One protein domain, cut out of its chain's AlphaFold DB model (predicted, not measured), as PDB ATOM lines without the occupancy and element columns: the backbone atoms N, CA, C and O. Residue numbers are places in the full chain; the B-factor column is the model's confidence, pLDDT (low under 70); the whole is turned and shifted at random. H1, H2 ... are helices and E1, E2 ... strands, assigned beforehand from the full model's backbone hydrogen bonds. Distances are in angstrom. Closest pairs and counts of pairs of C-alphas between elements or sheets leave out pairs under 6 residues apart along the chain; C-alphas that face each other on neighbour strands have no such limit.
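Overview. This is residues 2 to 53 of the 208 residues of the protein "LAGLIDADG_2 domain-containing protein" of archaeon 13_1_40CM_2_52_13 (UniProt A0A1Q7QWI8). A hairpin of two strands, E1 and E2, makes one end of the model, and the long helix H1 starts beside E2 and runs away from it toward the other end. From there residues 20 to 27 fold back to E1, and after E2 the chain goes out to a short helix, H2, where residues 48 to 53 stick out. The printed part has 52 residues, with the order H1, E1, E2, H2; the sheet, E1 - E2, is antiparallel and the class is mixed, helices and strands. It is only just loose, close to compact, with a radius of gyration of the C-alphas of 11.9 A and spans of 35 by 23 by 14 A.

Arrangement. Begin at residues 2 to 3, which pair antiparallel with residues 38 to 39 of E2, residues 35 to 39. Next look at H1, residues 6 to 19: its closest C-alpha pair with E2 is Tyr 6 and Tyr 38, 6.0 A apart. E1, residues 28 to 32, and E2 form a hairpin, antiparallel at 150 degrees, with N 30 and O 37 at 2.9 A and N 37 and O 30 at 2.8 A, within hydrogen-bond range. H2, residues 45 to 51, is apart from H1 and from E1. In H1 and H2 every O i to N i+4 pair is within hydrogen-bond range.

Along the chain. Find C-alpha 6 at (17.623, 16.497, 167.547); from there H1 runs 20.0 A to residue 19. E1 measures 13.0 A, E2 12.8 A and H2 9.9 A, ending at C-alpha 51 at (31.252, 27.286, 180.232).

Size, cuts and confidence. The C-alphas farthest apart, those of Gly 21 and Asn 33, are 35.7 A apart. The printed part has no cut, no link is long, and no printed residue is under 70 in pLDDT.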
ATOM      1  N   ALA A   2      24.971  24.095 167.963       91.69
ATOM      2  CA  ALA A   2      24.473  23.602 166.674       91.69
ATOM      3  C   ALA A   2      24.861  22.127 166.517       91.69
ATOM      4  O   ALA A   2      26.054  21.817 166.515       91.69
ATOM      5  N   VAL A   3      23.898  21.210 166.421       92.62
ATOM      6  CA  VAL A   3      24.175  19.758 166.377       92.62
ATOM      7  C   VAL A   3      23.298  19.045 165.360       92.62
ATOM      8  O   VAL A   3      22.234  19.527 165.004       92.62
ATOM      9  N   ARG A   4      23.734  17.882 164.876       91.00
ATOM     10  CA  ARG A   4      22.981  17.109 163.869       91.00
ATOM     11  C   ARG A   4      21.886  16.219 164.454       91.00
ATOM     12  O   ARG A   4      21.073  15.692 163.707       91.00
ATOM     13  N   ASP A   5      21.909  16.008 165.763       91.50
ATOM     14  CA  ASP A   5      21.008  15.093 166.455       91.50
ATOM     15  C   ASP A   5      19.990  15.905 167.263       91.50
ATOM     16  O   ASP A   5      20.367  16.700 168.130       91.50
ATOM     17  N   TYR A   6      18.710  15.746 166.924       92.25
ATOM     18  CA  TYR A   6      17.623  16.497 167.547       92.25
ATOM     19  C   TYR A   6      17.484  16.162 169.034       92.25
ATOM     20  O   TYR A   6      17.344  17.078 169.843       92.25
ATOM     21  N   ASP A   7      17.594  14.884 169.409       91.94
ATOM     22  CA  ASP A   7      17.447  14.442 170.801       91.94
ATOM     23  C   ASP A   7      18.517  15.091 171.680       91.94
ATOM     24  O   ASP A   7      18.240  15.551 172.790       91.94
ATOM     25  N   PHE A   8      19.741  15.203 171.157       93.88
ATOM     26  CA  PHE A   8      20.818  15.898 171.851       93.88
ATOM     27  C   PHE A   8      20.571  17.409 171.965       93.88
ATOM     28  O   PHE A   8      20.748  17.978 173.045       93.88
ATOM     29  N   ALA A   9      20.130  18.063 170.881       95.31
ATOM     30  CA  ALA A   9      19.774  19.484 170.909       95.31
ATOM     31  C   ALA A   9      18.669  19.766 171.933       95.31
ATOM     32  O   ALA A   9      18.772  20.723 172.703       95.31
ATOM     33  N   LYS A  10      17.641  18.911 171.959       94.88
ATOM     34  CA  LYS A  10      16.507  19.000 172.872       94.88
ATOM     35  C   LYS A  10      16.928  18.790 174.321       94.88
ATOM     36  O   LYS A  10      16.614  19.629 175.154       94.88
ATOM     37  N   ALA A  11      17.702  17.748 174.619       94.06
ATOM     38  CA  ALA A  11      18.178  17.496 175.977       94.06
ATOM     39  C   ALA A  11      19.022  18.654 176.535       94.06
ATOM     40  O   ALA A  11      18.859  19.047 177.691       94.06
ATOM     41  N   PHE A  12      19.902  19.229 175.710       94.00
ATOM     42  CA  PHE A  12      20.638  20.436 176.082       94.00
ATOM     43  C   PHE A  12      19.696  21.626 176.309       94.00
ATOM     44  O   PHE A  12      19.823  22.324 177.312       94.00
ATOM     45  N   ASN A  13      18.735  21.843 175.405       95.88
ATOM     46  CA  ASN A  13      17.759  22.925 175.501       95.88
ATOM     47  C   ASN A  13      16.951  22.856 176.805       95.88
ATOM     48  O   ASN A  13      16.866  23.847 177.522       95.88
ATOM     49  N   ASP A  14      16.433  21.678 177.139       95.31
ATOM     50  CA  ASP A  14      15.653  21.446 178.353       95.31
ATOM     51  C   ASP A  14      16.516  21.642 179.616       95.31
ATOM     52  O   ASP A  14      16.081  22.271 180.578       95.31
ATOM     53  N   SER A  15      17.774  21.187 179.595       94.19
ATOM     54  CA  SER A  15      18.696  21.335 180.733       94.19
ATOM     55  C   SER A  15      19.027  22.800 181.025       94.19
ATOM     56  O   SER A  15      19.011  23.232 182.176       94.19
ATOM     57  N   VAL A  16      19.306  23.595 179.984       94.81
ATOM     58  CA  VAL A  16      19.603  25.026 180.152       94.81
ATOM     59  C   VAL A  16      18.361  25.793 180.609       94.81
ATOM     60  O   VAL A  16      18.478  26.704 181.424       94.81
ATOM     61  N   ALA A  17      17.174  25.413 180.134       95.56
ATOM     62  CA  ALA A  17      15.910  25.992 180.577       95.56
ATOM     63  C   ALA A  17      15.715  25.848 182.096       95.56
ATOM     64  O   ALA A  17      15.438  26.836 182.776       95.56
ATOM     65  N   ILE A  18      15.962  24.642 182.626       95.38
ATOM     66  CA  ILE A  18      15.899  24.338 184.063       95.38
ATOM     67  C   ILE A  18      16.900  25.193 184.848       95.38
ATOM     68  O   ILE A  18      16.511  25.855 185.805       95.38
ATOM     69  N   ILE A  19      18.168  25.230 184.421       93.12
ATOM     70  CA  ILE A  19      19.230  26.001 185.096       93.12
ATOM     71  C   ILE A  19      18.882  27.492 185.171       93.12
ATOM     72  O   ILE A  19      19.172  28.155 186.162       93.12
ATOM     73  N   LEU A  20      18.273  28.028 184.114       94.50
ATOM     74  CA  LEU A  20      17.912  29.441 184.028       94.50
ATOM     75  C   LEU A  20      16.525  29.754 184.606       94.50
ATOM     76  O   LEU A  20      16.102  30.905 184.519       94.50
ATOM     77  N   GLY A  21      15.806  28.760 185.139       95.06
ATOM     78  CA  GLY A  21      14.460  28.940 185.686       95.06
ATOM     79  C   GLY A  21      13.449  29.460 184.660       95.06
ATOM     80  O   GLY A  21      12.576  30.253 185.003       95.06
ATOM     81  N   ARG A  22      13.578  29.069 183.385       94.31
ATOM     82  CA  ARG A  22      12.722  29.562 182.293       94.31
ATOM     83  C   ARG A  22      12.276  28.447 181.357       94.31
ATOM     84  O   ARG A  22      12.763  27.327 181.428       94.31
ATOM     85  N   ARG A  23      11.343  28.752 180.451       95.06
ATOM     86  CA  ARG A  23      10.895  27.792 179.428       95.06
ATOM     87  C   ARG A  23      12.006  27.512 178.404       95.06
ATOM     88  O   ARG A  23      12.787  28.425 178.116       95.06
ATOM     89  N   PRO A  24      12.073  26.296 177.828       95.50
ATOM     90  CA  PRO A  24      13.026  25.998 176.766       95.50
ATOM     91  C   PRO A  24      12.818  26.906 175.554       95.50
ATOM     92  O   PRO A  24      11.687  27.173 175.147       95.50
ATOM     93  N   ASN A  25      13.917  27.370 174.966       95.00
ATOM     94  CA  ASN A  25      13.877  28.158 173.740       95.00
ATOM     95  C   ASN A  25      13.438  27.293 172.546       95.00
ATOM     96  O   ASN A  25      13.588  26.071 172.553       95.00
ATOM     97  N   VAL A  26      12.934  27.924 171.485       96.06
ATOM     98  CA  VAL A  26      12.663  27.218 170.226       96.06
ATOM     99  C   VAL A  26      13.983  26.725 169.627       96.06
ATOM    100  O   VAL A  26      14.948  27.485 169.524       96.06
ATOM    101  N   ILE A  27      14.020  25.452 169.230       96.81
ATOM    102  CA  ILE A  27      15.152  24.871 168.503       96.81
ATOM    103  C   ILE A  27      15.000  25.249 167.036       96.81
ATOM    104  O   ILE A  27      14.037  24.845 166.384       96.81
ATOM    105  N   LEU A  28      15.948  26.022 166.517       95.62
ATOM    106  CA  LEU A  28      15.945  26.414 165.111       95.62
ATOM    107  C   LEU A  28      16.510  25.273 164.265       95.62
ATOM    108  O   LEU A  28      17.456  24.602 164.673       95.62
ATOM    109  N   VAL A  29      15.945  25.058 163.080       96.06
ATOM    110  CA  VAL A  29      16.448  24.069 162.123       96.06
ATOM    111  C   VAL A  29      17.162  24.812 161.006       96.06
ATOM    112  O   VAL A  29      16.566  25.652 160.336       96.06
ATOM    113  N   THR A  30      18.441  24.515 160.811       93.06
ATOM    114  CA  THR A  30      19.265  25.109 159.756       93.06
ATOM    115  C   THR A  30      19.813  24.021 158.836       93.06
ATOM    116  O   THR A  30      19.977  22.866 159.230       93.06
ATOM    117  N   SER A  31      20.066  24.368 157.575       89.88
ATOM    118  CA  SER A  31      20.675  23.465 156.597       89.88
ATOM    119  C   SER A  31      21.966  24.080 156.082       89.88
ATOM    120  O   SER A  31      21.996  25.250 155.705       89.88
ATOM    121  N   ASN A  32      23.044  23.302 156.080       82.19
ATOM    122  CA  ASN A  32      24.333  23.721 155.547       82.19
ATOM    123  C   ASN A  32      24.962  22.565 154.763       82.19
ATOM    124  O   ASN A  32      25.174  21.483 155.312       82.19
ATOM    125  N   ASN A  33      25.262  22.793 153.480       80.38
ATOM    126  CA  ASN A  33      25.816  21.792 152.559       80.38
ATOM    127  C   ASN A  33      25.025  20.466 152.565       80.38
ATOM    128  O   ASN A  33      25.612  19.390 152.681       80.38
ATOM    129  N   GLY A  34      23.690  20.545 152.521       82.69
ATOM    130  CA  GLY A  34      22.802  19.374 152.522       82.69
ATOM    131  C   GLY A  34      22.715  18.627 153.858       82.69
ATOM    132  O   GLY A  34      22.108  17.561 153.925       82.69
ATOM    133  N   LYS A  35      23.316  19.155 154.932       85.56
ATOM    134  CA  LYS A  35      23.227  18.590 156.283       85.56
ATOM    135  C   LYS A  35      22.327  19.467 157.148       85.56
ATOM    136  O   LYS A  35      22.548  20.671 157.248       85.56
ATOM    137  N   THR A  36      21.359  18.839 157.808       92.50
ATOM    138  CA  THR A  36      20.484  19.486 158.791       92.50
ATOM    139  C   THR A  36      21.178  19.621 160.145       92.50
ATOM    140  O   THR A  36      21.852  18.693 160.607       92.50
ATOM    141  N   TYR A  37      20.978  20.774 160.775       94.44
ATOM    142  CA  TYR A  37      21.442  21.127 162.106       94.44
ATOM    143  C   TYR A  37      20.278  21.662 162.943       94.44
ATOM    144  O   TYR A  37      19.376  22.328 162.442       94.44
ATOM    145  N   TYR A  38      20.329  21.362 164.234       96.31
ATOM    146  CA  TYR A  38      19.397  21.794 165.260       96.31
ATOM    147  C   TYR A  38      20.130  22.744 166.206       96.31
ATOM    148  O   TYR A  38      21.107  22.369 166.865       96.31
ATOM    149  N   ASP A  39      19.665  23.984 166.238       95.06
ATOM    150  CA  ASP A  39      20.282  25.106 166.923       95.06
ATOM    151  C   ASP A  39      19.519  25.447 168.203       95.06
ATOM    152  O   ASP A  39      18.430  26.019 168.174       95.06
ATOM    153  N   SER A  40      20.136  25.148 169.345       93.94
ATOM    154  CA  SER A  40      19.686  25.602 170.664       93.94
ATOM    155  C   SER A  40      20.528  26.803 171.105       93.94
ATOM    156  O   SER A  40      21.742  26.681 171.327       93.94
ATOM    157  N   LYS A  41      19.917  27.993 171.175       92.81
ATOM    158  CA  LYS A  41      20.601  29.269 171.462       92.81
ATOM    159  C   LYS A  41      20.056  29.910 172.729       92.81
ATOM    160  O   LYS A  41      18.854  30.100 172.859       92.81
ATOM    161  N   TYR A  42      20.959  30.305 173.622       92.38
ATOM    162  CA  TYR A  42      20.655  31.000 174.870       92.38
ATOM    163  C   TYR A  42      21.561  32.221 174.999       92.38
ATOM    164  O   TYR A  42      22.761  32.123 174.758       92.38
ATOM    165  N   SER A  43      20.988  33.354 175.409       90.69
ATOM    166  CA  SER A  43      21.753  34.518 175.856       90.69
ATOM    167  C   SER A  43      21.743  34.548 177.381       90.69
ATOM    168  O   SER A  43      20.714  34.830 177.996       90.69
ATOM    169  N   CYS A  44      22.864  34.161 177.986       92.94
ATOM    170  CA  CYS A  44      23.102  34.231 179.424       92.94
ATOM    171  C   CYS A  44      24.607  34.410 179.656       92.94
ATOM    172  O   CYS A  44      25.385  33.466 179.503       92.94
ATOM    173  N   ARG A  45      25.024  35.634 179.996       93.94
ATOM    174  CA  ARG A  45      26.444  35.970 180.171       93.94
ATOM    175  C   ARG A  45      27.111  35.160 181.293       93.94
ATOM    176  O   ARG A  45      28.172  34.608 181.014       93.94
ATOM    177  N   PRO A  46      26.529  35.014 182.503       95.00
ATOM    178  CA  PRO A  46      27.139  34.199 183.557       95.00
ATOM    179  C   PRO A  46      27.371  32.746 183.136       95.00
ATOM    180  O   PRO A  46      28.464  32.221 183.332       95.00
ATOM    181  N   LEU A  47      26.386  32.119 182.483       93.44
ATOM    182  CA  LEU A  47      26.516  30.751 181.978       93.44
ATOM    183  C   LEU A  47      27.599  30.648 180.896       93.44
ATOM    184  O   LEU A  47      28.399  29.718 180.915       93.44
ATOM    185  N   GLY A  48      27.656  31.611 179.974       93.19
ATOM    186  CA  GLY A  48      28.706  31.667 178.955       93.19
ATOM    187  C   GLY A  48      30.106  31.802 179.561       93.19
ATOM    188  O   GLY A  48      31.017  31.090 179.152       93.19
ATOM    189  N   LEU A  49      30.266  32.661 180.573       95.62
ATOM    190  CA  LEU A  49      31.529  32.822 181.302       95.62
ATOM    191  C   LEU A  49      31.910  31.560 182.080       95.62
ATOM    192  O   LEU A  49      33.087  31.220 182.130       95.62
ATOM    193  N   PHE A  50      30.937  30.862 182.668       95.31
ATOM    194  CA  PHE A  50      31.160  29.582 183.332       95.31
ATOM    195  C   PHE A  50      31.651  28.521 182.338       95.31
ATOM    196  O   PHE A  50      32.730  27.969 182.522       95.31
ATOM    197  N   LEU A  51      30.916  28.296 181.244       91.94
ATOM    198  CA  LEU A  51      31.252  27.286 180.232       91.94
ATOM    199  C   LEU A  51      32.532  27.607 179.443       91.94
ATOM    200  O   LEU A  51      33.137  26.703 178.874       91.94
ATOM    201  N   GLY A  52      32.937  28.878 179.393       93.75
ATOM    202  CA  GLY A  52      34.163  29.326 178.730       93.75
ATOM    203  C   GLY A  52      35.444  29.125 179.546       93.75
ATOM    204  O   GLY A  52      36.528  29.419 179.041       93.75
ATOM    205  N   ARG A  53      35.351  28.653 180.795       96.38
ATOM    206  CA  ARG A  53      36.530  28.394 181.630       96.38
ATOM    207  C   ARG A  53      37.363  27.229 181.074       96.38
ATOM    208  O   ARG A  53      36.806  26.294 180.497       96.38
TER     209      ARG A  53